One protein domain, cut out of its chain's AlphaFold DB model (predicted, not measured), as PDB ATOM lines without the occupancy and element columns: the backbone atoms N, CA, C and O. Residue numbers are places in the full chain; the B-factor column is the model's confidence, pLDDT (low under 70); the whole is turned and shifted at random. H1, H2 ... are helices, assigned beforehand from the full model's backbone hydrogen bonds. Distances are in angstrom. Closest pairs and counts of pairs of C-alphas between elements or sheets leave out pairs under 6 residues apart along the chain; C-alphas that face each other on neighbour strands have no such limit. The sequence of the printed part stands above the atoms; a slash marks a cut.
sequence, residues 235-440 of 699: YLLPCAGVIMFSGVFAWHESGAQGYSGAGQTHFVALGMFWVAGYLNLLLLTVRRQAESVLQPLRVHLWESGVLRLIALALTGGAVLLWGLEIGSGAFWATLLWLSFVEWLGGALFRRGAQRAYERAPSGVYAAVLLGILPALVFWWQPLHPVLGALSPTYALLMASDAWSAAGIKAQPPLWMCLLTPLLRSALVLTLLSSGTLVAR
ATOM      1  N   TYR A 235     -21.950 -40.446 -22.637       87.38
ATOM      2  CA  TYR A 235     -21.434 -39.304 -21.884       87.38
ATOM      3  C   TYR A 235     -20.453 -38.406 -22.644       87.38
ATOM      4  O   TYR A 235     -20.265 -37.258 -22.248       87.38
ATOM      5  N   LEU A 236     -19.819 -38.900 -23.714       91.00
ATOM      6  CA  LEU A 236     -18.825 -38.127 -24.460       91.00
ATOM      7  C   LEU A 236     -19.451 -36.922 -25.163       91.00
ATOM      8  O   LEU A 236     -18.854 -35.849 -25.158       91.00
ATOM      9  N   LEU A 237     -20.659 -37.082 -25.707       91.25
ATOM     10  CA  LEU A 237     -21.375 -36.016 -26.404       91.25
ATOM     11  C   LEU A 237     -21.663 -34.816 -25.486       91.25
ATOM     12  O   LEU A 237     -21.226 -33.709 -25.804       91.25
ATOM     13  N   PRO A 238     -22.328 -34.981 -24.326       91.75
ATOM     14  CA  PRO A 238     -22.558 -33.851 -23.449       91.75
ATOM     15  C   PRO A 238     -21.257 -33.339 -22.802       91.75
ATOM     16  O   PRO A 238     -21.150 -32.145 -22.545       91.75
ATOM     17  N   CYS A 239     -20.220 -34.169 -22.615       92.31
ATOM     18  CA  CYS A 239     -18.893 -33.673 -22.221       92.31
ATOM     19  C   CYS A 239     -18.290 -32.725 -23.265       92.31
ATOM     20  O   CYS A 239     -17.834 -31.643 -22.900       92.31
ATOM     21  N   ALA A 240     -18.313 -33.107 -24.543       93.50
ATOM     22  CA  ALA A 240     -17.847 -32.264 -25.638       93.50
ATOM     23  C   ALA A 240     -18.640 -30.951 -25.704       93.50
ATOM     24  O   ALA A 240     -18.045 -29.889 -25.866       93.50
ATOM     25  N   GLY A 241     -19.957 -31.008 -25.478       91.19
ATOM     26  CA  GLY A 241     -20.822 -29.831 -25.397       91.19
ATOM     27  C   GLY A 241     -20.414 -28.839 -24.301       91.19
ATOM     28  O   GLY A 241     -20.279 -27.651 -24.583       91.19
ATOM     29  N   VAL A 242     -20.158 -29.298 -23.064       90.44
ATOM     30  CA  VAL A 242     -19.717 -28.395 -21.975       90.44
ATOM     31  C   VAL A 242     -18.309 -27.849 -22.234       90.44
ATOM     32  O   VAL A 242     -18.050 -26.679 -21.955       90.44
ATOM     33  N   ILE A 243     -17.404 -28.662 -22.793       92.06
ATOM     34  CA  ILE A 243     -16.055 -28.210 -23.170       92.06
ATOM     35  C   ILE A 243     -16.149 -27.115 -24.240       92.06
ATOM     36  O   ILE A 243     -15.599 -26.035 -24.040       92.06
ATOM     37  N   MET A 244     -16.900 -27.336 -25.321       89.69
ATOM     38  CA  MET A 244     -17.118 -26.322 -26.358       89.69
ATOM     39  C   MET A 244     -17.738 -25.048 -25.796       89.69
ATOM     40  O   MET A 244     -17.229 -23.961 -26.063       89.69
ATOM     41  N   PHE A 245     -18.778 -25.174 -24.964       88.19
ATOM     42  CA  PHE A 245     -19.399 -24.023 -24.315       88.19
ATOM     43  C   PHE A 245     -18.381 -23.193 -23.538       88.19
ATOM     44  O   PHE A 245     -18.413 -21.978 -23.626       88.19
ATOM     45  N   SER A 246     -17.448 -23.818 -22.818       84.94
ATOM     46  CA  SER A 246     -16.436 -23.067 -22.068       84.94
ATOM     47  C   SER A 246     -15.453 -22.297 -22.947       84.94
ATOM     48  O   SER A 246     -15.023 -21.217 -22.556       84.94
ATOM     49  N   GLY A 247     -15.144 -22.814 -24.141       81.75
ATOM     50  CA  GLY A 247     -14.361 -22.089 -25.139       81.75
ATOM     51  C   GLY A 247     -15.124 -20.882 -25.689       81.75
ATOM     52  O   GLY A 247     -14.588 -19.780 -25.711       81.75
ATOM     53  N   VAL A 248     -16.401 -21.067 -26.047       80.25
ATOM     54  CA  VAL A 248     -17.302 -19.987 -26.503       80.25
ATOM     55  C   VAL A 248     -17.532 -18.947 -25.400       80.25
ATOM     56  O   VAL A 248     -17.514 -17.747 -25.642       80.25
ATOM     57  N   PHE A 249     -17.715 -19.390 -24.162       78.12
ATOM     58  CA  PHE A 249     -17.906 -18.519 -23.010       78.12
ATOM     59  C   PHE A 249     -16.649 -17.684 -22.739       78.12
ATOM     60  O   PHE A 249     -16.745 -16.475 -22.552       78.12
ATOM     61  N   ALA A 250     -15.461 -18.300 -22.783       73.25
ATOM     62  CA  ALA A 250     -14.199 -17.570 -22.690       73.25
ATOM     63  C   ALA A 250     -14.057 -16.546 -23.831       73.25
ATOM     64  O   ALA A 250     -13.650 -15.409 -23.590       73.25
ATOM     65  N   TRP A 251     -14.465 -16.915 -25.049       72.56
ATOM     66  CA  TRP A 251     -14.465 -16.016 -26.199       72.56
ATOM     67  C   TRP A 251     -15.319 -14.756 -25.980       72.56
ATOM     68  O   TRP A 251     -14.849 -13.641 -26.199       72.56
ATOM     69  N   HIS A 252     -16.569 -14.927 -25.539       70.12
ATOM     70  CA  HIS A 252     -17.529 -13.826 -25.432       70.12
ATOM     71  C   HIS A 252     -17.386 -12.992 -24.154       70.12
ATOM     72  O   HIS A 252     -17.467 -11.773 -24.224       70.12
ATOM     73  N   GLU A 253     -17.164 -13.623 -23.000       63.09
ATOM     74  CA  GLU A 253     -17.372 -12.979 -21.691       63.09
ATOM     75  C   GLU A 253     -16.066 -12.643 -20.956       63.09
ATOM     76  O   GLU A 253     -16.053 -11.795 -20.072       63.09
ATOM     77  N   SER A 254     -14.940 -13.281 -21.306       55.69
ATOM     78  CA  SER A 254     -13.653 -13.052 -20.618       55.69
ATOM     79  C   SER A 254     -12.730 -12.049 -21.317       55.69
ATOM     80  O   SER A 254     -11.541 -11.972 -21.014       55.69
ATOM     81  N   GLY A 255     -13.276 -11.264 -22.251       53.19
ATOM     82  CA  GLY A 255     -12.529 -10.223 -22.952       53.19
ATOM     83  C   GLY A 255     -11.619 -10.737 -24.069       53.19
ATOM     84  O   GLY A 255     -10.776  -9.973 -24.526       53.19
ATOM     85  N   ALA A 256     -11.786 -11.978 -24.555       54.41
ATOM     86  CA  ALA A 256     -11.032 -12.483 -25.712       54.41
ATOM     87  C   ALA A 256     -11.247 -11.611 -26.962       54.41
ATOM     88  O   ALA A 256     -10.321 -11.436 -27.741       54.41
ATOM     89  N   GLN A 257     -12.426 -10.993 -27.107       57.25
ATOM     90  CA  GLN A 257     -12.693  -9.983 -28.141       57.25
ATOM     91  C   GLN A 257     -11.784  -8.746 -28.043       57.25
ATOM     92  O   GLN A 257     -11.552  -8.079 -29.045       57.25
ATOM     93  N   GLY A 258     -11.265  -8.441 -26.849       58.47
ATOM     94  CA  GLY A 258     -10.283  -7.379 -26.628       58.47
ATOM     95  C   GLY A 258      -8.859  -7.757 -27.050       58.47
ATOM     96  O   GLY A 258      -7.990  -6.890 -27.078       58.47
ATOM     97  N   TYR A 259      -8.615  -9.026 -27.392       63.12
ATOM     98  CA  TYR A 259      -7.350  -9.515 -27.935       63.12
ATOM     99  C   TYR A 259      -7.512  -9.823 -29.428       63.12
ATOM    100  O   TYR A 259      -8.573 -10.260 -29.871       63.12
ATOM    101  N   SER A 260      -6.461  -9.610 -30.217       66.69
ATOM    102  CA  SER A 260      -6.428  -9.928 -31.649       66.69
ATOM    103  C   SER A 260      -5.514 -11.122 -31.944       66.69
ATOM    104  O   SER A 260      -4.628 -11.466 -31.153       66.69
ATOM    105  N   GLY A 261      -5.761 -11.774 -33.084       74.06
ATOM    106  CA  GLY A 261      -4.939 -12.870 -33.600       74.06
ATOM    107  C   GLY A 261      -4.862 -14.081 -32.665       74.06
ATOM    108  O   GLY A 261      -5.839 -14.455 -32.013       74.06
ATOM    109  N   ALA A 262      -3.676 -14.681 -32.566       76.50
ATOM    110  CA  ALA A 262      -3.386 -15.862 -31.745       76.50
ATOM    111  C   ALA A 262      -3.839 -15.775 -30.272       76.50
ATOM    112  O   ALA A 262      -4.153 -16.793 -29.652       76.50
ATOM    113  N   GLY A 263      -3.918 -14.566 -29.699       73.19
ATOM    114  CA  GLY A 263      -4.408 -14.362 -28.333       73.19
ATOM    115  C   GLY A 263      -5.814 -14.927 -28.119       73.19
ATOM    116  O   GLY A 263      -6.089 -15.530 -27.081       73.19
ATOM    117  N   GLN A 264      -6.678 -14.826 -29.128       76.38
ATOM    118  CA  GLN A 264      -8.043 -15.335 -29.072       76.38
ATOM    119  C   GLN A 264      -8.090 -16.871 -28.980       76.38
ATOM    120  O   GLN A 264      -8.802 -17.431 -28.141       76.38
ATOM    121  N   THR A 265      -7.259 -17.554 -29.773       82.62
ATOM    122  CA  THR A 265      -7.076 -19.014 -29.725       82.62
ATOM    123  C   THR A 265      -6.630 -19.478 -28.346       82.62
ATOM    124  O   THR A 265      -7.157 -20.456 -27.809       82.62
ATOM    125  N   HIS A 266      -5.693 -18.750 -27.738       82.31
ATOM    126  CA  HIS A 266      -5.147 -19.094 -26.431       82.31
ATOM    127  C   HIS A 266      -6.212 -19.031 -25.319       82.31
ATOM    128  O   HIS A 266      -6.267 -19.929 -24.476       82.31
ATOM    129  N   PHE A 267      -7.110 -18.037 -25.345       76.69
ATOM    130  CA  PHE A 267      -8.213 -17.929 -24.378       76.69
ATOM    131  C   PHE A 267      -9.277 -19.021 -24.552       76.69
ATOM    132  O   PHE A 267      -9.720 -19.612 -23.562       76.69
ATOM    133  N   VAL A 268      -9.648 -19.353 -25.794       81.88
ATOM    134  CA  VAL A 268     -10.585 -20.454 -26.090       81.88
ATOM    135  C   VAL A 268     -10.036 -21.783 -25.577       81.88
ATOM    136  O   VAL A 268     -10.723 -22.513 -24.856       81.88
ATOM    137  N   ALA A 269      -8.774 -22.072 -25.896       86.62
ATOM    138  CA  ALA A 269      -8.074 -23.273 -25.459       86.62
ATOM    139  C   ALA A 269      -8.004 -23.377 -23.925       86.62
ATOM    140  O   ALA A 269      -8.180 -24.463 -23.364       86.62
ATOM    141  N   LEU A 270      -7.798 -22.255 -23.228       82.00
ATOM    142  CA  LEU A 270      -7.750 -22.201 -21.767       82.00
ATOM    143  C   LEU A 270      -9.098 -22.578 -21.134       82.00
ATOM    144  O   LEU A 270      -9.127 -23.387 -20.198       82.00
ATOM    145  N   GLY A 271     -10.209 -22.057 -21.669       80.44
ATOM    146  CA  GLY A 271     -11.561 -22.426 -21.240       80.44
ATOM    147  C   GLY A 271     -11.817 -23.929 -21.390       80.44
ATOM    148  O   GLY A 271     -12.149 -24.613 -20.413       80.44
ATOM    149  N   MET A 272     -11.548 -24.463 -22.588       89.12
ATOM    150  CA  MET A 272     -11.721 -25.886 -22.907       89.12
ATOM    151  C   MET A 272     -10.855 -26.800 -22.023       89.12
ATOM    152  O   MET A 272     -11.317 -27.835 -21.528       89.12
ATOM    153  N   PHE A 273      -9.605 -26.405 -21.771       88.06
ATOM    154  CA  PHE A 273      -8.674 -27.139 -20.918       88.06
ATOM    155  C   PHE A 273      -9.153 -27.224 -19.462       88.06
ATOM    156  O   PHE A 273      -9.029 -28.276 -18.819       88.06
ATOM    157  N   TRP A 274      -9.704 -26.135 -18.923       82.25
ATOM    158  CA  TRP A 274     -10.164 -26.085 -17.536       82.25
ATOM    159  C   TRP A 274     -11.386 -26.980 -17.311       82.25
ATOM    160  O   TRP A 274     -11.407 -27.797 -16.381       82.25
ATOM    161  N   VAL A 275     -12.373 -26.905 -18.207       85.56
ATOM    162  CA  VAL A 275     -13.603 -27.696 -18.089       85.56
ATOM    163  C   VAL A 275     -13.355 -29.196 -18.219       85.56
ATOM    164  O   VAL A 275     -14.010 -29.979 -17.528       85.56
ATOM    165  N   ALA A 276     -12.360 -29.627 -18.997       88.62
ATOM    166  CA  ALA A 276     -11.962 -31.034 -19.028       88.62
ATOM    167  C   ALA A 276     -11.522 -31.549 -17.641       88.62
ATOM    168  O   ALA A 276     -11.877 -32.663 -17.246       88.62
ATOM    169  N   GLY A 277     -10.810 -30.725 -16.859       82.06
ATOM    170  CA  GLY A 277     -10.439 -31.040 -15.475       82.06
ATOM    171  C   GLY A 277     -11.647 -31.106 -14.535       82.06
ATOM    172  O   GLY A 277     -11.759 -32.027 -13.725       82.06
ATOM    173  N   TYR A 278     -12.594 -30.179 -14.689       83.06
ATOM    174  CA  TYR A 278     -13.863 -30.192 -13.957       83.06
ATOM    175  C   TYR A 278     -14.687 -31.465 -14.246       83.06
ATOM    176  O   TYR A 278     -15.134 -32.142 -13.315       83.06
ATOM    177  N   LEU A 279     -14.834 -31.849 -15.520       86.56
ATOM    178  CA  LEU A 279     -15.560 -33.058 -15.927       86.56
ATOM    179  C   LEU A 279     -14.896 -34.331 -15.391       86.56
ATOM    180  O   LEU A 279     -15.584 -35.291 -15.029       86.56
ATOM    181  N   ASN A 280     -13.567 -34.322 -15.272       85.88
ATOM    182  CA  ASN A 280     -12.804 -35.427 -14.702       85.88
ATOM    183  C   ASN A 280     -13.182 -35.705 -13.235       85.88
ATOM    184  O   ASN A 280     -13.205 -36.855 -12.799       85.88
ATOM    185  N   LEU A 281     -13.519 -34.660 -12.477       80.56
ATOM    186  CA  LEU A 281     -14.037 -34.785 -11.115       80.56
ATOM    187  C   LEU A 281     -15.524 -35.142 -11.105       80.56
ATOM    188  O   LEU A 281     -15.940 -36.025 -10.356       80.56
ATOM    189  N   LEU A 282     -16.321 -34.487 -11.950       81.00
ATOM    190  CA  LEU A 282     -17.772 -34.660 -11.995       81.00
ATOM    191  C   LEU A 282     -18.187 -36.110 -12.311       81.00
ATOM    192  O   LEU A 282     -19.147 -36.633 -11.734       81.00
ATOM    193  N   LEU A 283     -17.456 -36.761 -13.221       83.94
ATOM    194  CA  LEU A 283     -17.699 -38.138 -13.658       83.94
ATOM    195  C   LEU A 283     -17.081 -39.199 -12.735       83.94
ATOM    196  O   LEU A 283     -17.208 -40.396 -13.013       83.94
ATOM    197  N   LEU A 284     -16.407 -38.795 -11.653       84.69
ATOM    198  CA  LEU A 284     -15.844 -39.732 -10.688       84.69
ATOM    199  C   LEU A 284     -16.966 -40.461  -9.945       84.69
ATOM    200  O   LEU A 284     -17.703 -39.884  -9.144       84.69
ATOM    201  N   THR A 285     -17.074 -41.765 -10.182       78.38
ATOM    202  CA  THR A 285     -18.017 -42.627  -9.468       78.38
ATOM    203  C   THR A 285     -17.343 -43.222  -8.249       78.38
ATOM    204  O   THR A 285     -16.475 -44.076  -8.371       78.38
ATOM    205  N   VAL A 286     -17.736 -42.770  -7.062       73.00
ATOM    206  CA  VAL A 286     -17.164 -43.276  -5.805       73.00
ATOM    207  C   VAL A 286     -18.043 -44.349  -5.157       73.00
ATOM    208  O   VAL A 286     -17.552 -45.226  -4.448       73.00
ATOM    209  N   ARG A 287     -19.351 -44.311  -5.424       68.25
ATOM    210  CA  ARG A 287     -20.323 -45.303  -4.963       68.25
ATOM    211  C   ARG A 287     -21.322 -45.651  -6.056       68.25
ATOM    212  O   ARG A 287     -21.698 -44.780  -6.841       68.25
ATOM    213  N   ARG A 288     -21.791 -46.895  -6.033       71.75
ATOM    214  CA  ARG A 288     -22.981 -47.374  -6.740       71.75
ATOM    215  C   ARG A 288     -24.003 -47.748  -5.683       71.75
ATOM    216  O   ARG A 288     -23.788 -48.689  -4.927       71.75
ATOM    217  N   GLN A 289     -25.071 -46.962  -5.574       66.56
ATOM    218  CA  GLN A 289     -26.065 -47.112  -4.505       66.56
ATOM    219  C   GLN A 289     -25.416 -47.119  -3.100       66.56
ATOM    220  O   GLN A 289     -24.931 -46.073  -2.652       66.56
ATOM    221  N   ALA A 290     -25.410 -48.267  -2.416       61.31
ATOM    222  CA  ALA A 290     -24.815 -48.459  -1.093       61.31
ATOM    223  C   ALA A 290     -23.341 -48.910  -1.135       61.31
ATOM    224  O   ALA A 290     -22.621 -48.713  -0.157       61.31
ATOM    225  N   GLU A 291     -22.877 -49.458  -2.258       64.12
ATOM    226  CA  GLU A 291     -21.557 -50.077  -2.394       64.12
ATOM    227  C   GLU A 291     -20.499 -49.048  -2.814       64.12
ATOM    228  O   GLU A 291     -20.744 -48.187  -3.670       64.12
ATOM    229  N   SER A 292     -19.304 -49.120  -2.221       70.81
ATOM    230  CA  SER A 292     -18.148 -48.371  -2.717       70.81
ATOM    231  C   SER A 292     -17.591 -49.026  -3.974       70.81
ATOM    232  O   SER A 292     -17.599 -50.245  -4.125       70.81
ATOM    233  N   VAL A 293     -17.127 -48.199  -4.910       75.06
ATOM    234  CA  VAL A 293     -16.534 -48.684  -6.156       75.06
ATOM    235  C   VAL A 293     -15.043 -48.403  -6.132       75.06
ATOM    236  O   VAL A 293     -14.622 -47.246  -6.090       75.06
ATOM    237  N   LEU A 294     -14.250 -49.467  -6.230       82.62
ATOM    238  CA  LEU A 294     -12.809 -49.391  -6.431       82.62
ATOM    239  C   LEU A 294     -12.482 -49.812  -7.858       82.62
ATOM    240  O   LEU A 294     -12.579 -50.985  -8.214       82.62
ATOM    241  N   GLN A 295     -12.100 -48.846  -8.688       84.50
ATOM    242  CA  GLN A 295     -11.717 -49.119 -10.068       84.50
ATOM    243  C   GLN A 295     -10.195 -49.292 -10.194       84.50
ATOM    244  O   GLN A 295      -9.416 -48.696  -9.441       84.50
ATOM    245  N   PRO A 296      -9.727 -50.115 -11.150       88.25
ATOM    246  CA  PRO A 296      -8.307 -50.202 -11.452       88.25
ATOM    247  C   PRO A 296      -7.820 -48.911 -12.124       88.25
ATOM    248  O   PRO A 296      -8.570 -48.249 -12.843       88.25
ATOM    249  N   LEU A 297      -6.530 -48.592 -11.959       88.44
ATOM    250  CA  LEU A 297      -5.914 -47.365 -12.494       88.44
ATOM    251  C   LEU A 297      -6.168 -47.174 -13.999       88.44
ATOM    252  O   LEU A 297      -6.388 -46.047 -14.430       88.44
ATOM    253  N   ARG A 298      -6.211 -48.267 -14.775       91.50
ATOM    254  CA  ARG A 298      -6.499 -48.238 -16.219       91.50
ATOM    255  C   ARG A 298      -7.796 -47.500 -16.566       91.50
ATOM    256  O   ARG A 298      -7.842 -46.810 -17.573       91.50
ATOM    257  N   VAL A 299      -8.832 -47.612 -15.729       88.00
ATOM    258  CA  VAL A 299     -10.124 -46.949 -15.970       88.00
ATOM    259  C   VAL A 299      -9.985 -45.445 -15.770       88.00
ATOM    260  O   VAL A 299     -10.453 -44.674 -16.597       88.00
ATOM    261  N   HIS A 300      -9.277 -45.020 -14.722       90.06
ATOM    262  CA  HIS A 300      -9.032 -43.602 -14.466       90.06
ATOM    263  C   HIS A 300      -8.133 -42.959 -15.520       90.06
ATOM    264  O   HIS A 300      -8.399 -41.831 -15.926       90.06
ATOM    265  N   LEU A 301      -7.102 -43.677 -15.980       91.94
ATOM    266  CA  LEU A 301      -6.259 -43.238 -17.091       91.94
ATOM    267  C   LEU A 301      -7.092 -43.081 -18.359       91.94
ATOM    268  O   LEU A 301      -7.001 -42.050 -19.013       91.94
ATOM    269  N   TRP A 302      -7.941 -44.054 -18.675       91.38
ATOM    270  CA  TRP A 302      -8.806 -43.972 -19.845       91.38
ATOM    271  C   TRP A 302      -9.769 -42.780 -19.773       91.38
ATOM    272  O   TRP A 302      -9.801 -41.956 -20.680       91.38
ATOM    273  N   GLU A 303     -10.516 -42.633 -18.677       89.19
ATOM    274  CA  GLU A 303     -11.502 -41.554 -18.544       89.19
ATOM    275  C   GLU A 303     -10.858 -40.162 -18.529       89.19
ATOM    276  O   GLU A 303     -11.360 -39.252 -19.184       89.19
ATOM    277  N   SER A 304      -9.737 -39.998 -17.820       91.38
ATOM    278  CA  SER A 304      -9.016 -38.724 -17.784       91.38
ATOM    279  C   SER A 304      -8.367 -38.413 -19.137       91.38
ATOM    280  O   SER A 304      -8.390 -37.265 -19.569       91.38
ATOM    281  N   GLY A 305      -7.826 -39.422 -19.825       93.38
ATOM    282  CA  GLY A 305      -7.179 -39.262 -21.129       93.38
ATOM    283  C   GLY A 305      -8.170 -38.893 -22.227       93.38
ATOM    284  O   GLY A 305      -7.944 -37.930 -22.951       93.38
ATOM    285  N   VAL A 306      -9.315 -39.579 -22.297       93.69
ATOM    286  CA  VAL A 306     -10.361 -39.293 -23.294       93.69
ATOM    287  C   VAL A 306     -10.882 -37.858 -23.167       93.69
ATOM    288  O   VAL A 306     -11.034 -37.181 -24.178       93.69
ATOM    289  N   LEU A 307     -11.097 -37.352 -21.947       92.69
ATOM    290  CA  LEU A 307     -11.521 -35.959 -21.744       92.69
ATOM    291  C   LEU A 307     -10.473 -34.950 -22.239       92.69
ATOM    292  O   LEU A 307     -10.836 -33.924 -22.812       92.69
ATOM    293  N   ARG A 308      -9.179 -35.242 -22.045       93.56
ATOM    294  CA  ARG A 308      -8.079 -34.391 -22.530       93.56
ATOM    295  C   ARG A 308      -7.965 -34.431 -24.051       93.56
ATOM    296  O   ARG A 308      -7.832 -33.379 -24.664       93.56
ATOM    297  N   LEU A 309      -8.096 -35.609 -24.658       94.50
ATOM    298  CA  LEU A 309      -8.103 -35.761 -26.114       94.50
ATOM    299  C   LEU A 309      -9.276 -35.018 -26.759       94.50
ATOM    300  O   LEU A 309      -9.074 -34.328 -27.750       94.50
ATOM    301  N   ILE A 310     -10.474 -35.096 -26.171       94.38
ATOM    302  CA  ILE A 310     -11.637 -34.332 -26.646       94.38
ATOM    303  C   ILE A 310     -11.369 -32.830 -26.551       94.38
ATOM    304  O   ILE A 310     -11.628 -32.117 -27.512       94.38
ATOM    305  N   ALA A 311     -10.819 -32.338 -25.437       93.06
ATOM    306  CA  ALA A 311     -10.501 -30.918 -25.300       93.06
ATOM    307  C   ALA A 311      -9.484 -30.437 -26.344       93.06
ATOM    308  O   ALA A 311      -9.688 -29.387 -26.950       93.06
ATOM    309  N   LEU A 312      -8.431 -31.217 -26.606       93.44
ATOM    310  CA  LEU A 312      -7.444 -30.913 -27.647       93.44
ATOM    311  C   LEU A 312      -8.067 -30.939 -29.049       93.44
ATOM    312  O   LEU A 312      -7.847 -30.017 -29.829       93.44
ATOM    313  N   ALA A 313      -8.885 -31.951 -29.351       93.88
ATOM    314  CA  ALA A 313      -9.568 -32.074 -30.636       93.88
ATOM    315  C   ALA A 313     -10.554 -30.922 -30.878       93.88
ATOM    316  O   ALA A 313     -10.594 -30.375 -31.974       93.88
ATOM    317  N   LEU A 314     -11.312 -30.516 -29.855       93.00
ATOM    318  CA  LEU A 314     -12.227 -29.375 -29.935       93.00
ATOM    319  C   LEU A 314     -11.479 -28.050 -30.062       93.00
ATOM    320  O   LEU A 314     -11.932 -27.177 -30.790       93.00
ATOM    321  N   THR A 315     -10.321 -27.919 -29.414       90.19
ATOM    322  CA  THR A 315      -9.470 -26.731 -29.552       90.19
ATOM    323  C   THR A 315      -8.928 -26.625 -30.981       90.19
ATOM    324  O   THR A 315      -9.073 -25.584 -31.612       90.19
ATOM    325  N   GLY A 316      -8.374 -27.711 -31.532       89.88
ATOM    326  CA  GLY A 316      -7.916 -27.748 -32.927       89.88
ATOM    327  C   GLY A 316      -9.057 -27.563 -33.935       89.88
ATOM    328  O   GLY A 316      -8.910 -26.843 -34.917       89.88
ATOM    329  N   GLY A 317     -10.223 -28.152 -33.665       89.06
ATOM    330  CA  GLY A 317     -11.430 -27.958 -34.466       89.06
ATOM    331  C   GLY A 317     -11.931 -26.514 -34.441       89.06
ATOM    332  O   GLY A 317     -12.307 -25.999 -35.486       89.06
ATOM    333  N   ALA A 318     -11.889 -25.840 -33.287       86.56
ATOM    334  CA  ALA A 318     -12.244 -24.426 -33.169       86.56
ATOM    335  C   ALA A 318     -11.298 -23.535 -33.984       86.56
ATOM    336  O   ALA A 318     -11.770 -22.652 -34.691       86.56
ATOM    337  N   VAL A 319      -9.988 -23.814 -33.968       87.31
ATOM    338  CA  VAL A 319      -9.006 -23.109 -34.814       87.31
ATOM    339  C   VAL A 319      -9.374 -23.220 -36.294       87.31
ATOM    340  O   VAL A 319      -9.446 -22.211 -36.987       87.31
ATOM    341  N   LEU A 320      -9.678 -24.432 -36.764       87.81
ATOM    342  CA  LEU A 320     -10.014 -24.676 -38.169       87.81
ATOM    343  C   LEU A 320     -11.380 -24.099 -38.572       87.81
ATOM    344  O   LEU A 320     -11.505 -23.506 -39.638       87.81
ATOM    345  N   LEU A 321     -12.410 -24.292 -37.746       86.31
ATOM    346  CA  LEU A 321     -13.798 -23.965 -38.089       86.31
ATOM    347  C   LEU A 321     -14.154 -22.500 -37.837       86.31
ATOM    348  O   LEU A 321     -15.017 -21.966 -38.527       86.31
ATOM    349  N   TRP A 322     -13.531 -21.857 -36.847       83.94
ATOM    350  CA  TRP A 322     -13.750 -20.437 -36.552       83.94
ATOM    351  C   TRP A 322     -12.690 -19.539 -37.196       83.94
ATOM    352  O   TRP A 322     -12.737 -18.327 -37.013       83.94
ATOM    353  N   GLY A 323     -11.753 -20.120 -37.958       81.88
ATOM    354  CA  GLY A 323     -10.701 -19.379 -38.653       81.88
ATOM    355  C   GLY A 323      -9.747 -18.660 -37.700       81.88
ATOM    356  O   GLY A 323      -9.298 -17.560 -38.011       81.88
ATOM    357  N   LEU A 324      -9.474 -19.244 -36.529       83.00
ATOM    358  CA  LEU A 324      -8.577 -18.627 -35.556       83.00
ATOM    359  C   LEU A 324      -7.118 -18.821 -35.968       83.00
ATOM    360  O   LEU A 324      -6.745 -19.840 -36.551       83.00
ATOM    361  N   GLU A 325      -6.263 -17.869 -35.611       84.56
ATOM    362  CA  GLU A 325      -4.827 -18.017 -35.825       84.56
ATOM    363  C   GLU A 325      -4.253 -19.119 -34.933       84.56
ATOM    364  O   GLU A 325      -4.576 -19.220 -33.750       84.56
ATOM    365  N   ILE A 326      -3.358 -19.936 -35.485       81.69
ATOM    366  CA  ILE A 326      -2.774 -21.073 -34.764       81.69
ATOM    367  C   ILE A 326      -1.989 -20.596 -33.531       81.69
ATOM    368  O   ILE A 326      -2.049 -21.251 -32.499       81.69
ATOM    369  N   GLY A 327      -1.304 -19.451 -33.593       79.06
ATOM    370  CA  GLY A 327      -0.441 -18.973 -32.506       79.06
ATOM    371  C   GLY A 327       0.885 -19.722 -32.397       79.06
ATOM    372  O   GLY A 327       1.231 -20.534 -33.260       79.06
ATOM    373  N   SER A 328       1.674 -19.420 -31.364       82.56
ATOM    374  CA  SER A 328       3.040 -19.941 -31.250       82.56
ATOM    375  C   SER A 328       3.139 -21.432 -30.915       82.56
ATOM    376  O   SER A 328       2.356 -22.011 -30.159       82.56
ATOM    377  N   GLY A 329       4.200 -22.073 -31.419       83.75
ATOM    378  CA  GLY A 329       4.521 -23.466 -31.089       83.75
ATOM    379  C   GLY A 329       4.781 -23.695 -29.592       83.75
ATOM    380  O   GLY A 329       4.506 -24.780 -29.083       83.75
ATOM    381  N   ALA A 330       5.249 -22.670 -28.870       80.94
ATOM    382  CA  ALA A 330       5.453 -22.720 -27.422       80.94
ATOM    383  C   ALA A 330       4.131 -22.904 -26.661       80.94
ATOM    384  O   ALA A 330       4.072 -23.704 -25.719       80.94
ATOM    385  N   PHE A 331       3.061 -22.232 -27.098       85.75
ATOM    386  CA  PHE A 331       1.723 -22.412 -26.544       85.75
ATOM    387  C   PHE A 331       1.224 -23.850 -26.732       85.75
ATOM    388  O   PHE A 331       0.850 -24.506 -25.758       85.75
ATOM    389  N   TRP A 332       1.287 -24.384 -27.955       89.00
ATOM    390  CA  TRP A 332       0.831 -25.751 -28.246       89.00
ATOM    391  C   TRP A 332       1.649 -26.819 -27.526       89.00
ATOM    392  O   TRP A 332       1.075 -27.762 -26.979       89.00
ATOM    393  N   ALA A 333       2.973 -26.661 -27.467       88.00
ATOM    394  CA  ALA A 333       3.840 -27.549 -26.698       88.00
ATOM    395  C   ALA A 333       3.472 -27.531 -25.205       88.00
ATOM    396  O   ALA A 333       3.362 -28.587 -24.578       88.00
ATOM    397  N   THR A 334       3.197 -26.345 -24.652       87.31
ATOM    398  CA  THR A 334       2.746 -26.179 -23.264       87.31
ATOM    399  C   THR A 334       1.376 -26.821 -23.036       87.31
ATOM    400  O   THR A 334       1.191 -27.544 -22.058       87.31
ATOM    401  N   LEU A 335       0.422 -26.638 -23.952       89.50
ATOM    402  CA  LEU A 335      -0.909 -27.243 -23.881       89.50
ATOM    403  C   LEU A 335      -0.868 -28.770 -23.947       89.50
ATOM    404  O   LEU A 335      -1.558 -29.434 -23.167       89.50
ATOM    405  N   LEU A 336      -0.041 -29.336 -24.825       90.94
ATOM    406  CA  LEU A 336       0.169 -30.781 -24.924       90.94
ATOM    407  C   LEU A 336       0.820 -31.338 -23.654       90.94
ATOM    408  O   LEU A 336       0.318 -32.311 -23.086       90.94
ATOM    409  N   TRP A 337       1.879 -30.689 -23.162       89.12
ATOM    410  CA  TRP A 337       2.541 -31.073 -21.916       89.12
ATOM    411  C   TRP A 337       1.575 -31.059 -20.730       89.12
ATOM    412  O   TRP A 337       1.442 -32.054 -20.019       89.12
ATOM    413  N   LEU A 338       0.840 -29.964 -20.535       87.81
ATOM    414  CA  LEU A 338      -0.110 -29.843 -19.430       87.81
ATOM    415  C   LEU A 338      -1.274 -30.824 -19.565       87.81
ATOM    416  O   LEU A 338      -1.759 -31.337 -18.557       87.81
ATOM    417  N   SER A 339      -1.697 -31.144 -20.789       90.88
ATOM    418  CA  SER A 339      -2.696 -32.187 -21.036       90.88
ATOM    419  C   SER A 339      -2.189 -33.567 -20.622       90.88
ATOM    420  O   SER A 339      -2.949 -34.334 -20.030       90.88
ATOM    421  N   PHE A 340      -0.908 -33.865 -20.853       90.81
ATOM    422  CA  PHE A 340      -0.263 -35.094 -20.389       90.81
ATOM    423  C   PHE A 340      -0.111 -35.130 -18.858       90.81
ATOM    424  O   PHE A 340      -0.484 -36.117 -18.216       90.81
ATOM    425  N   VAL A 341       0.357 -34.037 -18.250       87.75
ATOM    426  CA  VAL A 341       0.489 -33.912 -16.788       87.75
ATOM    427  C   VAL A 341      -0.862 -34.094 -16.102       87.75
ATOM    428  O   VAL A 341      -0.985 -34.880 -15.163       87.75
ATOM    429  N   GLU A 342      -1.901 -33.420 -16.587       87.06
ATOM    430  CA  GLU A 342      -3.247 -33.528 -16.032       87.06
ATOM    431  C   GLU A 342      -3.945 -34.850 -16.379       87.06
ATOM    432  O   GLU A 342      -4.861 -35.262 -15.663       87.06
ATOM    433  N   TRP A 343      -3.538 -35.541 -17.447       92.06
ATOM    434  CA  TRP A 343      -3.995 -36.901 -17.723       92.06
ATOM    435  C   TRP A 343      -3.541 -37.855 -16.612       92.06
ATOM    436  O   TRP A 343      -4.378 -38.528 -15.999       92.06
ATOM    437  N   LEU A 344      -2.243 -37.866 -16.300       90.19
ATOM    438  CA  LEU A 344      -1.690 -38.713 -15.244       90.19
ATOM    439  C   LEU A 344      -2.129 -38.239 -13.851       90.19
ATOM    440  O   LEU A 344      -2.648 -39.028 -13.058       90.19
ATOM    441  N   GLY A 345      -1.964 -36.947 -13.563       85.00
ATOM    442  CA  GLY A 345      -2.328 -36.327 -12.289       85.00
ATOM    443  C   GLY A 345      -3.817 -36.476 -11.981       85.00
ATOM    444  O   GLY A 345      -4.180 -36.886 -10.878       85.00
ATOM    445  N   GLY A 346      -4.682 -36.259 -12.974       85.12
ATOM    446  CA  GLY A 346      -6.123 -36.464 -12.858       85.12
ATOM    447  C   GLY A 346      -6.499 -37.922 -12.589       85.12
ATOM    448  O   GLY A 346      -7.319 -38.198 -11.712       85.12
ATOM    449  N   ALA A 347      -5.867 -38.879 -13.273       88.69
ATOM    450  CA  ALA A 347      -6.109 -40.302 -13.040       88.69
ATOM    451  C   ALA A 347      -5.676 -40.755 -11.633       88.69
ATOM    452  O   ALA A 347      -6.410 -41.479 -10.948       88.69
ATOM    453  N   LEU A 348      -4.503 -40.303 -11.176       87.88
ATOM    454  CA  LEU A 348      -4.001 -40.576  -9.829       87.88
ATOM    455  C   LEU A 348      -4.878 -39.921  -8.763       87.88
ATOM    456  O   LEU A 348      -5.204 -40.571  -7.766       87.88
ATOM    457  N   PHE A 349      -5.321 -38.682  -8.996       85.19
ATOM    458  CA  PHE A 349      -6.259 -37.987  -8.123       85.19
ATOM    459  C   PHE A 349      -7.556 -38.781  -7.983       85.19
ATOM    460  O   PHE A 349      -7.973 -39.062  -6.864       85.19
ATOM    461  N   ARG A 350      -8.172 -39.207  -9.095       85.50
ATOM    462  CA  ARG A 350      -9.423 -39.990  -9.088       85.50
ATOM    463  C   ARG A 350      -9.292 -41.265  -8.269       85.50
ATOM    464  O   ARG A 350     -10.134 -41.543  -7.412       85.50
ATOM    465  N   ARG A 351      -8.202 -42.004  -8.480       86.12
ATOM    466  CA  ARG A 351      -7.895 -43.226  -7.728       86.12
ATOM    467  C   ARG A 351      -7.691 -42.941  -6.238       86.12
ATOM    468  O   ARG A 351      -8.195 -43.676  -5.388       86.12
ATOM    469  N   GLY A 352      -6.932 -41.893  -5.920       78.12
ATOM    470  CA  GLY A 352      -6.668 -41.454  -4.552       78.12
ATOM    471  C   GLY A 352      -7.947 -41.027  -3.840       78.12
ATOM    472  O   GLY A 352      -8.206 -41.482  -2.730       78.12
ATOM    473  N   ALA A 353      -8.787 -40.238  -4.508       76.88
ATOM    474  CA  ALA A 353     -10.070 -39.765  -4.012       76.88
ATOM    475  C   ALA A 353     -11.051 -40.919  -3.755       76.88
ATOM    476  O   ALA A 353     -11.666 -40.937  -2.692       76.88
ATOM    477  N   GLN A 354     -11.153 -41.918  -4.647       80.00
ATOM    478  CA  GLN A 354     -11.972 -43.118  -4.402       80.00
ATOM    479  C   GLN A 354     -11.532 -43.858  -3.132       80.00
ATOM    480  O   GLN A 354     -12.343 -44.114  -2.244       80.00
ATOM    481  N   ARG A 355     -10.229 -44.134  -3.005       76.56
ATOM    482  CA  ARG A 355      -9.656 -44.825  -1.836       76.56
ATOM    483  C   ARG A 355      -9.779 -44.017  -0.547       76.56
ATOM    484  O   ARG A 355      -9.958 -44.583   0.530       76.56
ATOM    485  N   ALA A 356      -9.644 -42.698  -0.645       68.00
ATOM    486  CA  ALA A 356      -9.762 -41.798   0.489       68.00
ATOM    487  C   ALA A 356     -11.207 -41.654   0.957       68.00
ATOM    488  O   ALA A 356     -11.450 -41.608   2.160       68.00
ATOM    489  N   TYR A 357     -12.167 -41.666   0.038       70.38
ATOM    490  CA  TYR A 357     -13.576 -41.525   0.368       70.38
ATOM    491  C   TYR A 357     -14.120 -42.690   1.200       70.38
ATOM    492  O   TYR A 357     -14.944 -42.465   2.083       70.38
ATOM    493  N   GLU A 358     -13.644 -43.916   0.968       65.25
ATOM    494  CA  GLU A 358     -14.030 -45.085   1.775       65.25
ATOM    495  C   GLU A 358     -13.689 -44.926   3.260       65.25
ATOM    496  O   GLU A 358     -14.372 -45.486   4.112       65.25
ATOM    497  N   ARG A 359     -12.641 -44.159   3.576       64.69
ATOM    498  CA  ARG A 359     -12.063 -44.087   4.926       64.69
ATOM    499  C   ARG A 359     -12.274 -42.739   5.604       64.69
ATOM    500  O   ARG A 359     -12.483 -42.679   6.809       64.69
ATOM    501  N   ALA A 360     -12.187 -41.655   4.841       61.56
ATOM    502  CA  ALA A 360     -12.203 -40.280   5.325       61.56
ATOM    503  C   ALA A 360     -12.877 -39.351   4.302       61.56
ATOM    504  O   ALA A 360     -12.201 -38.549   3.650       61.56
ATOM    505  N   PRO A 361     -14.215 -39.406   4.165       56.25
ATOM    506  CA  PRO A 361     -14.936 -38.590   3.192       56.25
ATOM    507  C   PRO A 361     -14.683 -37.084   3.378       56.25
ATOM    508  O   PRO A 361     -14.594 -36.363   2.393       56.25
ATOM    509  N   SER A 362     -14.465 -36.607   4.612       49.38
ATOM    510  CA  SER A 362     -14.104 -35.208   4.896       49.38
ATOM    511  C   SER A 362     -12.744 -34.781   4.323       49.38
ATOM    512  O   SER A 362     -12.595 -33.632   3.916       49.38
ATOM    513  N   GLY A 363     -11.764 -35.690   4.262       51.41
ATOM    514  CA  GLY A 363     -10.429 -35.411   3.718       51.41
ATOM    515  C   GLY A 363     -10.423 -35.257   2.196       51.41
ATOM    516  O   GLY A 363      -9.657 -34.463   1.658       51.41
ATOM    517  N   VAL A 364     -11.340 -35.944   1.505       56.38
ATOM    518  CA  VAL A 364     -11.525 -35.803   0.052       56.38
ATOM    519  C   VAL A 364     -12.011 -34.401  -0.305       56.38
ATOM    520  O   VAL A 364     -11.511 -33.816  -1.258       56.38
ATOM    521  N   TYR A 365     -12.924 -33.818   0.478       56.47
ATOM    522  CA  TYR A 365     -13.414 -32.462   0.209       56.47
ATOM    523  C   TYR A 365     -12.345 -31.392   0.433       56.47
ATOM    524  O   TYR A 365     -12.244 -30.473  -0.371       56.47
ATOM    525  N   ALA A 366     -11.512 -31.533   1.469       51.91
ATOM    526  CA  ALA A 366     -10.375 -30.636   1.681       51.91
ATOM    527  C   ALA A 366      -9.369 -30.710   0.517       51.91
ATOM    528  O   ALA A 366      -8.895 -29.679   0.048       51.91
ATOM    529  N   ALA A 367      -9.101 -31.914  -0.001       57.06
ATOM    530  CA  ALA A 367      -8.231 -32.112  -1.158       57.06
ATOM    531  C   ALA A 367      -8.829 -31.562  -2.468       57.06
ATOM    532  O   ALA A 367      -8.103 -30.986  -3.272       57.06
ATOM    533  N   VAL A 368     -10.146 -31.690  -2.677       60.56
ATOM    534  CA  VAL A 368     -10.855 -31.077  -3.817       60.56
ATOM    535  C   VAL A 368     -10.805 -29.550  -3.729       60.56
ATOM    536  O   VAL A 368     -10.476 -28.898  -4.716       60.56
ATOM    537  N   LEU A 369     -11.068 -28.976  -2.551       57.53
ATOM    538  CA  LEU A 369     -11.001 -27.529  -2.326       57.53
ATOM    539  C   LEU A 369      -9.592 -26.986  -2.585       57.53
ATOM    540  O   LEU A 369      -9.449 -26.020  -3.325       57.53
ATOM    541  N   LEU A 370      -8.553 -27.640  -2.059       57.16
ATOM    542  CA  LEU A 370      -7.158 -27.264  -2.314       57.16
ATOM    543  C   LEU A 370      -6.736 -27.478  -3.772       57.16
ATOM    544  O   LEU A 370      -5.921 -26.720  -4.284       57.16
ATOM    545  N   GLY A 371      -7.303 -28.471  -4.461       56.91
ATOM    546  CA  GLY A 371      -7.074 -28.680  -5.889       56.91
ATOM    547  C   GLY A 371      -7.672 -27.575  -6.768       56.91
ATOM    548  O   GLY A 371      -7.088 -27.250  -7.800       56.91
ATOM    549  N   ILE A 372      -8.805 -26.999  -6.353       57.97
ATOM    550  CA  ILE A 372      -9.543 -25.948  -7.074       57.97
ATOM    551  C   ILE A 372      -9.060 -24.536  -6.686       57.97
ATOM    552  O   ILE A 372      -9.132 -23.622  -7.506       57.97
ATOM    553  N   LEU A 373      -8.523 -24.359  -5.474       57.72
ATOM    554  CA  LEU A 373      -8.094 -23.066  -4.928       57.72
ATOM    555  C   LEU A 373      -7.140 -22.280  -5.858       57.72
ATOM    556  O   LEU A 373      -7.420 -21.105  -6.082       57.72
ATOM    557  N   PRO A 374      -6.097 -22.872  -6.477       57.00
ATOM    558  CA  PRO A 374      -5.227 -22.140  -7.404       57.00
ATOM    559  C   PRO A 374      -5.962 -21.610  -8.639       57.00
ATOM    560  O   PRO A 374      -5.672 -20.511  -9.100       57.00
ATOM    561  N   ALA A 375      -6.944 -22.359  -9.151       55.50
ATOM    562  CA  ALA A 375      -7.750 -21.916 -10.283       55.50
ATOM    563  C   ALA A 375      -8.685 -20.763  -9.885       55.50
ATOM    564  O   ALA A 375      -8.804 -19.797 -10.627       55.50
ATOM    565  N   LEU A 376      -9.305 -20.825  -8.699       54.16
ATOM    566  CA  LEU A 376     -10.146 -19.734  -8.185       54.16
ATOM    567  C   LEU A 376      -9.347 -18.449  -7.943       54.16
ATOM    568  O   LEU A 376      -9.824 -17.364  -8.260       54.16
ATOM    569  N   VAL A 377      -8.126 -18.573  -7.413       52.66
ATOM    570  CA  VAL A 377      -7.224 -17.432  -7.204       52.66
ATOM    571  C   VAL A 377      -6.780 -16.836  -8.542       52.66
ATOM    572  O   VAL A 377      -6.796 -15.619  -8.687       52.66
ATOM    573  N   PHE A 378      -6.463 -17.672  -9.538       51.03
ATOM    574  CA  PHE A 378      -6.088 -17.220 -10.881       51.03
ATOM    575  C   PHE A 378      -7.197 -16.422 -11.581       51.03
ATOM    576  O   PHE A 378      -6.915 -15.380 -12.163       51.03
ATOM    577  N   TRP A 379      -8.453 -16.871 -11.500       52.03
ATOM    578  CA  TRP A 379      -9.583 -16.170 -12.127       52.03
ATOM    579  C   TRP A 379      -9.885 -14.803 -11.496       52.03
ATOM    580  O   TRP A 379     -10.421 -13.931 -12.169       52.03
ATOM    581  N   TRP A 380      -9.546 -14.604 -10.218       45.41
ATOM    582  CA  TRP A 380      -9.809 -13.351  -9.502       45.41
ATOM    583  C   TRP A 380      -8.615 -12.385  -9.516       45.41
ATOM    584  O   TRP A 380      -8.795 -11.171  -9.584       45.41
ATOM    585  N   GLN A 381      -7.387 -12.911  -9.453       50.44
ATOM    586  CA  GLN A 381      -6.140 -12.151  -9.551       50.44
ATOM    587  C   GLN A 381      -5.136 -12.898 -10.443       50.44
ATOM    588  O   GLN A 381      -4.246 -13.594  -9.935       50.44
ATOM    589  N   PRO A 382      -5.220 -12.726 -11.775       48.72
ATOM    590  CA  PRO A 382      -4.348 -13.424 -12.722       48.72
ATOM    591  C   PRO A 382      -2.863 -13.073 -12.544       48.72
ATOM    592  O   PRO A 382      -2.001 -13.821 -12.990       48.72
ATOM    593  N   LEU A 383      -2.554 -11.968 -11.851       49.00
ATOM    594  CA  LEU A 383      -1.201 -11.452 -11.634       49.00
ATOM    595  C   LEU A 383      -0.550 -11.882 -10.310       49.00
ATOM    596  O   LEU A 383       0.591 -11.498 -10.072       49.00
ATOM    597  N   HIS A 384      -1.212 -12.664  -9.446       52.25
ATOM    598  CA  HIS A 384      -0.597 -13.070  -8.177       52.25
ATOM    599  C   HIS A 384       0.546 -14.083  -8.423       52.25
ATOM    600  O   HIS A 384       0.273 -15.245  -8.738       52.25
ATOM    601  N   PRO A 385       1.824 -13.718  -8.203       51.91
ATOM    602  CA  PRO A 385       2.962 -14.478  -8.728       51.91
ATOM    603  C   PRO A 385       3.161 -15.837  -8.042       51.91
ATOM    604  O   PRO A 385       3.565 -16.798  -8.684       51.91
ATOM    605  N   VAL A 386       2.834 -15.957  -6.747       53.97
ATOM    606  CA  VAL A 386       3.080 -17.193  -5.973       53.97
ATOM    607  C   VAL A 386       1.930 -18.206  -6.084       53.97
ATOM    608  O   VAL A 386       2.155 -19.378  -6.371       53.97
ATOM    609  N   LEU A 387       0.685 -17.772  -5.866       52.47
ATOM    610  CA  LEU A 387      -0.493 -18.648  -5.892       52.47
ATOM    611  C   LEU A 387      -1.021 -18.907  -7.311       52.47
ATOM    612  O   LEU A 387      -1.475 -20.018  -7.587       52.47
ATOM    613  N   GLY A 388      -0.922 -17.926  -8.216       56.88
ATOM    614  CA  GLY A 388      -1.304 -18.077  -9.622       56.88
ATOM    615  C   GLY A 388      -0.406 -19.068 -10.362       56.88
ATOM    616  O   GLY A 388      -0.915 -19.902 -11.108       56.88
ATOM    617  N   ALA A 389       0.901 -19.077 -10.069       58.62
ATOM    618  CA  ALA A 389       1.866 -19.992 -10.683       58.62
ATOM    619  C   ALA A 389       1.582 -21.478 -10.409       58.62
ATOM    620  O   ALA A 389       2.007 -22.328 -11.186       58.62
ATOM    621  N   LEU A 390       0.842 -21.819  -9.347       61.75
ATOM    622  CA  LEU A 390       0.406 -23.197  -9.088       61.75
ATOM    623  C   LEU A 390      -0.698 -23.662 -10.051       61.75
ATOM    624  O   LEU A 390      -0.971 -24.862 -10.128       61.75
ATOM    625  N   SER A 391      -1.343 -22.744 -10.776       68.88
ATOM    626  CA  SER A 391      -2.385 -23.074 -11.740       68.88
ATOM    627  C   SER A 391      -1.792 -23.447 -13.107       68.88
ATOM    628  O   SER A 391      -1.040 -22.658 -13.680       68.88
ATOM    629  N   PRO A 392      -2.194 -24.580 -13.715       70.19
ATOM    630  CA  PRO A 392      -1.841 -24.906 -15.100       70.19
ATOM    631  C   PRO A 392      -2.267 -23.820 -16.102       70.19
ATOM    632  O   PRO A 392      -1.624 -23.626 -17.129       70.19
ATOM    633  N   THR A 393      -3.342 -23.087 -15.795       71.25
ATOM    634  CA  THR A 393      -3.841 -21.988 -16.634       71.25
ATOM    635  C   THR A 393      -2.879 -20.805 -16.675       71.25
ATOM    636  O   THR A 393      -2.802 -20.133 -17.695       71.25
ATOM    637  N   TYR A 394      -2.103 -20.582 -15.612       71.88
ATOM    638  CA  TYR A 394      -1.084 -19.534 -15.578       71.88
ATOM    639  C   TYR A 394       0.090 -19.868 -16.499       71.88
ATOM    640  O   TYR A 394       0.583 -18.992 -17.197       71.88
ATOM    641  N   ALA A 395       0.491 -21.141 -16.576       73.56
ATOM    642  CA  ALA A 395       1.524 -21.597 -17.506       73.56
ATOM    643  C   ALA A 395       1.084 -21.466 -18.977       73.56
ATOM    644  O   ALA A 395       1.864 -21.002 -19.803       73.56
ATOM    645  N   LEU A 396      -0.171 -21.812 -19.293       75.69
ATOM    646  CA  LEU A 396      -0.752 -21.595 -20.627       75.69
ATOM    647  C   LEU A 396      -0.800 -20.117 -21.003       75.69
ATOM    648  O   LEU A 396      -0.477 -19.754 -22.128       75.69
ATOM    649  N   LEU A 397      -1.198 -19.275 -20.051       73.19
ATOM    650  CA  LEU A 397      -1.303 -17.842 -20.267       73.19
ATOM    651  C   LEU A 397       0.088 -17.202 -20.424       73.19
ATOM    652  O   LEU A 397       0.264 -16.372 -21.305       73.19
ATOM    653  N   MET A 398       1.106 -17.661 -19.688       72.50
ATOM    654  CA  MET A 398       2.507 -17.251 -19.885       72.50
ATOM    655  C   MET A 398       3.087 -17.686 -21.233       72.50
ATOM    656  O   MET A 398       3.880 -16.956 -21.817       72.50
ATOM    657  N   ALA A 399       2.697 -18.859 -21.733       75.06
ATOM    658  CA  ALA A 399       3.106 -19.340 -23.051       75.06
ATOM    659  C   ALA A 399       2.360 -18.648 -24.208       75.06
ATOM    660  O   ALA A 399       2.639 -18.947 -25.365       75.06
ATOM    661  N   SER A 400       1.398 -17.767 -23.908       73.62
ATOM    662  CA  SER A 400       0.596 -17.071 -24.911       73.62
ATOM    663  C   SER A 400       1.308 -15.828 -25.451       73.62
ATOM    664  O   SER A 400       1.893 -15.037 -24.704       73.62
ATOM    665  N   ASP A 401       1.189 -15.613 -26.760       68.31
ATOM    666  CA  ASP A 401       1.852 -14.500 -27.452       68.31
ATOM    667  C   ASP A 401       1.384 -13.133 -26.922       68.31
ATOM    668  O   ASP A 401       2.200 -12.242 -26.679       68.31
ATOM    669  N   ALA A 402       0.089 -13.010 -26.606       61.44
ATOM    670  CA  ALA A 402      -0.513 -11.812 -26.015       61.44
ATOM    671  C   ALA A 402       0.128 -11.416 -24.673       61.44
ATOM    672  O   ALA A 402       0.239 -10.234 -24.352       61.44
ATOM    673  N   TRP A 403       0.572 -12.399 -23.890       64.50
ATOM    674  CA  TRP A 403       1.145 -12.157 -22.573       64.50
ATOM    675  C   TRP A 403       2.656 -11.929 -22.607       64.50
ATOM    676  O   TRP A 403       3.171 -11.107 -21.846       64.50
ATOM    677  N   SER A 404       3.365 -12.591 -23.526       60.28
ATOM    678  CA  SER A 404       4.784 -12.300 -23.781       60.28
ATOM    679  C   SER A 404       5.011 -10.849 -24.231       60.28
ATOM    680  O   SER A 404       6.022 -10.245 -23.877       60.28
ATOM    681  N   ALA A 405       4.033 -10.254 -24.927       56.25
ATOM    682  CA  ALA A 405       4.080  -8.869 -25.388       56.25
ATOM    683  C   ALA A 405       3.792  -7.831 -24.281       56.25
ATOM    684  O   ALA A 405       4.123  -6.659 -24.442       56.25
ATOM    685  N   ALA A 406       3.210  -8.235 -23.143       57.59
ATOM    686  CA  ALA A 406       2.774  -7.323 -22.080       57.59
ATOM    687  C   ALA A 406       3.918  -6.758 -21.203       57.59
ATOM    688  O   ALA A 406       3.679  -5.883 -20.372       57.59
ATOM    689  N   GLY A 407       5.160  -7.239 -21.352       51.38
ATOM    690  CA  GLY A 407       6.359  -6.611 -20.769       51.38
ATOM    691  C   GLY A 407       6.439  -6.568 -19.231       51.38
ATOM    692  O   GLY A 407       7.140  -5.724 -18.668       51.38
ATOM    693  N   ILE A 408       5.729  -7.449 -18.520       59.84
ATOM    694  CA  ILE A 408       5.667  -7.442 -17.048       59.84
ATOM    695  C   ILE A 408       7.015  -7.905 -16.458       59.84
ATOM    696  O   ILE A 408       7.418  -9.052 -16.621       59.84
ATOM    697  N   LYS A 409       7.702  -7.029 -15.711       47.94
ATOM    698  CA  LYS A 409       9.093  -7.219 -15.229       47.94
ATOM    699  C   LYS A 409       9.320  -8.307 -14.157       47.94
ATOM    700  O   LYS A 409      10.456  -8.503 -13.745       47.94
ATOM    701  N   ALA A 410       8.285  -9.009 -13.692       57.88
ATOM    702  CA  ALA A 410       8.367  -9.967 -12.575       57.88
ATOM    703  C   ALA A 410       7.815 -11.368 -12.918       57.88
ATOM    704  O   ALA A 410       7.239 -12.041 -12.062       57.88
ATOM    705  N   GLN A 411       7.936 -11.802 -14.176       60.69
ATOM    706  CA  GLN A 411       7.421 -13.104 -14.609       60.69
ATOM    707  C   GLN A 411       8.358 -14.255 -14.188       60.69
ATOM    708  O   GLN A 411       9.564 -14.180 -14.437       60.69
ATOM    709  N   PRO A 412       7.840 -15.336 -13.575       63.12
ATOM    710  CA  PRO A 412       8.616 -16.558 -13.392       63.12
ATOM    711  C   PRO A 412       8.936 -17.193 -14.759       63.12
ATOM    712  O   PRO A 412       8.123 -17.107 -15.682       63.12
ATOM    713  N   PRO A 413      10.099 -17.848 -14.918       71.62
ATOM    714  CA  PRO A 413      10.478 -18.439 -16.195       71.62
ATOM    715  C   PRO A 413       9.547 -19.605 -16.568       71.62
ATOM    716  O   PRO A 413       9.139 -20.381 -15.701       71.62
ATOM    717  N   LEU A 414       9.254 -19.776 -17.866       70.25
ATOM    718  CA  LEU A 414       8.280 -20.762 -18.368       70.25
ATOM    719  C   LEU A 414       8.532 -22.183 -17.836       70.25
ATOM    720  O   LEU A 414       7.592 -22.861 -17.433       70.25
ATOM    721  N   TRP A 415       9.793 -22.623 -17.757       73.12
ATOM    722  CA  TRP A 415      10.144 -23.950 -17.229       73.12
ATOM    723  C   TRP A 415       9.693 -24.153 -15.773       73.12
ATOM    724  O   TRP A 415       9.267 -25.247 -15.407       73.12
ATOM    725  N   MET A 416       9.715 -23.100 -14.951       67.88
ATOM    726  CA  MET A 416       9.236 -23.145 -13.569       67.88
ATOM    727  C   MET A 416       7.710 -23.284 -13.543       67.88
ATOM    728  O   MET A 416       7.182 -24.099 -12.787       67.88
ATOM    729  N   CYS A 417       7.003 -22.586 -14.438       70.19
ATOM    730  CA  CYS A 417       5.555 -22.720 -14.622       70.19
ATOM    731  C   CYS A 417       5.127 -24.087 -15.186       70.19
ATOM    732  O   CYS A 417       4.005 -24.525 -14.945       70.19
ATOM    733  N   LEU A 418       6.000 -24.795 -15.912       76.00
ATOM    734  CA  LEU A 418       5.737 -26.162 -16.384       76.00
ATOM    735  C   LEU A 418       5.879 -27.210 -15.264       76.00
ATOM    736  O   LEU A 418       5.261 -28.276 -15.343       76.00
ATOM    737  N   LEU A 419       6.659 -26.912 -14.216       75.62
ATOM    738  CA  LEU A 419       6.882 -27.785 -13.056       75.62
ATOM    739  C   LEU A 419       5.853 -27.579 -11.934       75.62
ATOM    740  O   LEU A 419       5.522 -28.519 -11.207       75.62
ATOM    741  N   THR A 420       5.309 -26.375 -11.774       70.31
ATOM    742  CA  THR A 420       4.378 -26.055 -10.681       70.31
ATOM    743  C   THR A 420       3.069 -26.872 -10.684       70.31
ATOM    744  O   THR A 420       2.638 -27.267  -9.595       70.31
ATOM    745  N   PRO A 421       2.459 -27.259 -11.825       71.56
ATOM    746  CA  PRO A 421       1.312 -28.174 -11.849       71.56
ATOM    747  C   PRO A 421       1.625 -29.583 -11.329       71.56
ATOM    748  O   PRO A 421       0.760 -30.227 -10.721       71.56
ATOM    749  N   LEU A 422       2.859 -30.063 -11.528       77.19
ATOM    750  CA  LEU A 422       3.329 -31.334 -10.974       77.19
ATOM    751  C   LEU A 422       3.436 -31.247  -9.452       77.19
ATOM    752  O   LEU A 422       2.924 -32.124  -8.758       77.19
ATOM    753  N   LEU A 423       4.019 -30.161  -8.933       72.00
ATOM    754  CA  LEU A 423       4.102 -29.902  -7.491       72.00
ATOM    755  C   LEU A 423       2.712 -29.794  -6.855       72.00
ATOM    756  O   LEU A 423       2.469 -30.395  -5.809       72.00
ATOM    757  N   ARG A 424       1.768 -29.108  -7.516       74.56
ATOM    758  CA  ARG A 424       0.360 -29.050  -7.089       74.56
ATOM    759  C   ARG A 424      -0.245 -30.449  -7.018       74.56
ATOM    760  O   ARG A 424      -0.849 -30.806  -6.010       74.56
ATOM    761  N   SER A 425      -0.078 -31.247  -8.069       72.44
ATOM    762  CA  SER A 425      -0.622 -32.607  -8.129       72.44
ATOM    763  C   SER A 425      -0.023 -33.493  -7.038       72.44
ATOM    764  O   SER A 425      -0.757 -34.194  -6.344       72.44
ATOM    765  N   ALA A 426       1.289 -33.400  -6.816       75.19
ATOM    766  CA  ALA A 426       1.977 -34.088  -5.736       75.19
ATOM    767  C   ALA A 426       1.438 -33.669  -4.360       75.19
ATOM    768  O   ALA A 426       1.123 -34.538  -3.554       75.19
ATOM    769  N   LEU A 427       1.238 -32.371  -4.110       70.81
ATOM    770  CA  LEU A 427       0.695 -31.847  -2.852       70.81
ATOM    771  C   LEU A 427      -0.748 -32.308  -2.589       70.81
ATOM    772  O   LEU A 427      -1.106 -32.688  -1.475       70.81
ATOM    773  N   VAL A 428      -1.595 -32.321  -3.618       70.50
ATOM    774  CA  VAL A 428      -2.970 -32.825  -3.487       70.50
ATOM    775  C   VAL A 428      -2.970 -34.332  -3.203       70.50
ATOM    776  O   VAL A 428      -3.727 -34.811  -2.354       70.50
ATOM    777  N   LEU A 429      -2.103 -35.097  -3.871       77.19
ATOM    778  CA  LEU A 429      -1.966 -36.538  -3.657       77.19
ATOM    779  C   LEU A 429      -1.388 -36.870  -2.276       77.19
ATOM    780  O   LEU A 429      -1.875 -37.802  -1.630       77.19
ATOM    781  N   THR A 430      -0.406 -36.107  -1.786       69.69
ATOM    782  CA  THR A 430       0.139 -36.292  -0.435       69.69
ATOM    783  C   THR A 430      -0.921 -36.005   0.619       69.69
ATOM    784  O   THR A 430      -1.048 -36.797   1.550       69.69
ATOM    785  N   LEU A 431      -1.763 -34.982   0.447       66.69
ATOM    786  CA  LEU A 431      -2.897 -34.711   1.339       66.69
ATOM    787  C   LEU A 431      -3.962 -35.810   1.323       66.69
ATOM    788  O   LEU A 431      -4.457 -36.209   2.376       66.69
ATOM    789  N   LEU A 432      -4.296 -36.350   0.148       66.06
ATOM    790  CA  LEU A 432      -5.186 -37.512   0.061       66.06
ATOM    791  C   LEU A 432      -4.584 -38.718   0.796       66.06
ATOM    792  O   LEU A 432      -5.282 -39.410   1.541       66.06
ATOM    793  N   SER A 433      -3.277 -38.943   0.635       67.38
ATOM    794  CA  SER A 433      -2.564 -40.036   1.296       67.38
ATOM    795  C   SER A 433      -2.486 -39.847   2.816       67.38
ATOM    796  O   SER A 433      -2.809 -40.775   3.560       67.38
ATOM    797  N   SER A 434      -2.184 -38.642   3.302       62.00
ATOM    798  CA  SER A 434      -2.105 -38.336   4.729       62.00
ATOM    799  C   SER A 434      -3.485 -38.383   5.379       62.00
ATOM    800  O   SER A 434      -3.627 -38.958   6.455       62.00
ATOM    801  N   GLY A 435      -4.532 -37.920   4.688       58.44
ATOM    802  CA  GLY A 435      -5.921 -38.081   5.108       58.44
ATOM    803  C   GLY A 435      -6.301 -39.550   5.310       58.44
ATOM    804  O   GLY A 435      -6.917 -39.899   6.319       58.44
ATOM    805  N   THR A 436      -5.872 -40.444   4.409       59.28
ATOM    806  CA  THR A 436      -6.083 -41.891   4.594       59.28
ATOM    807  C   THR A 436      -5.257 -42.493   5.721       59.28
ATOM    808  O   THR A 436      -5.727 -43.416   6.387       59.28
ATOM    809  N   LEU A 437      -4.044 -41.989   5.949       58.19
ATOM    810  CA  LEU A 437      -3.135 -42.481   6.979       58.19
ATOM    811  C   LEU A 437      -3.590 -42.047   8.381       58.19
ATOM    812  O   LEU A 437      -3.680 -42.874   9.282       58.19
ATOM    813  N   VAL A 438      -4.005 -40.789   8.546       54.25
ATOM    814  CA  VAL A 438      -4.608 -40.261   9.783       54.25
ATOM    815  C   VAL A 438      -5.912 -40.987  10.115       54.25
ATOM    816  O   VAL A 438      -6.180 -41.273  11.280       54.25
ATOM    817  N   ALA A 439      -6.714 -41.338   9.108       51.50
ATOM    818  CA  ALA A 439      -7.919 -42.137   9.313       51.50
ATOM    819  C   ALA A 439      -7.612 -43.576   9.755       51.50
ATOM    820  O   ALA A 439      -8.329 -44.110  10.593       51.50
ATOM    821  N   ARG A 440      -6.520 -44.183   9.261       53.81
ATOM    822  CA  ARG A 440      -6.032 -45.490   9.743       53.81
ATOM    823  C   ARG A 440      -5.559 -45.439  11.195       53.81
ATOM    824  O   ARG A 440      -5.769 -46.395  11.928       53.81
TER     825      ARG A 440
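This is residues 235 to 440 of the 699 residues of an uncharacterized protein of Armatimonadetes bacterium (UniProt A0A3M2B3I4). Five long helices make an up-and-down bundle, each running against the one before it in the chain, with H4 between the pair H2 and H3 and the pair H5 and H9. H1 crosses H2 on one side of the bundle, and short H7 packs on H2, H4 and H9. The printed part has 206 residues with nine named helices, H1 to H9 in order, and no named strand; its class is all helix. It is compact, with a radius of gyration of the C-alphas of 17.5 A, and spans 53 by 39 by 26 A.

H1, residues 236 to 253, and H2, residues 262 to 282, form a helical hairpin at a steep tilt of 42 degrees; their closest C-alphas, of Gly 247 and Val 268, are 4.2 A apart. H2 and H3, residues 297 to 321, form another at a shallow tilt of 26 degrees, with the C-alphas of Ala 269 and Thr 315 closest at 5.5 A. H4, residues 329 to 357, touches H3 with residues 339 to 351 alone, closest at His 300 and Ala 347, whose C-alphas are 4.6 A apart. H2 and H4 are hubs, touching five helices each. H5, residues 361 to 380, has a kink of 34 degrees near residue 374, and its residue 378 is closest to H6, residues 385 to 388: the C-alphas of Phe 378 and Gly 388 are 5.0 A apart. H7, residues 392 to 398, touches residues 266 to 274 of H2, opposite ways at a shallow tilt of 6 degrees; the closest C-alphas, of Leu 270 and Thr 393, are 6.5 A apart. H8, residues 401 to 404, touches H2 with the C-alphas of Gly 263 and Ala 402 closest at 5.2 A. H9, residues 414 to 440, runs the same way as H4 at a shallow tilt of 2 degrees, closest at the C-alphas of Ala 356 and Thr 436, 5.5 A. H1 and H9 are apart. In H1, H3, H4 and H7 every O i to N i+4 pair is within hydrogen-bond range; in H2 16 of 17 are, in H5 13 of 16, in H9 21 of 23, and H6 and H8 are too short for such a pair.

H1 begins at C-alpha 236 (-18.825, -38.127, -24.460). H2 is 30.8 A long, H3 35.6 A and H4 40.5 A. H9, 40.1 A long, ends at C-alpha 440 (-6.032, -45.490, 9.743).

The C-alphas of Ala 290 and Gly 407, the two farthest apart, are 55.8 A from each other. The printed part has no cut. The link H2 to H3, 14 residues, is long. The mean pLDDT of the printed part is 74.5, and 71 residues are under 70, among them residues 358 to 391.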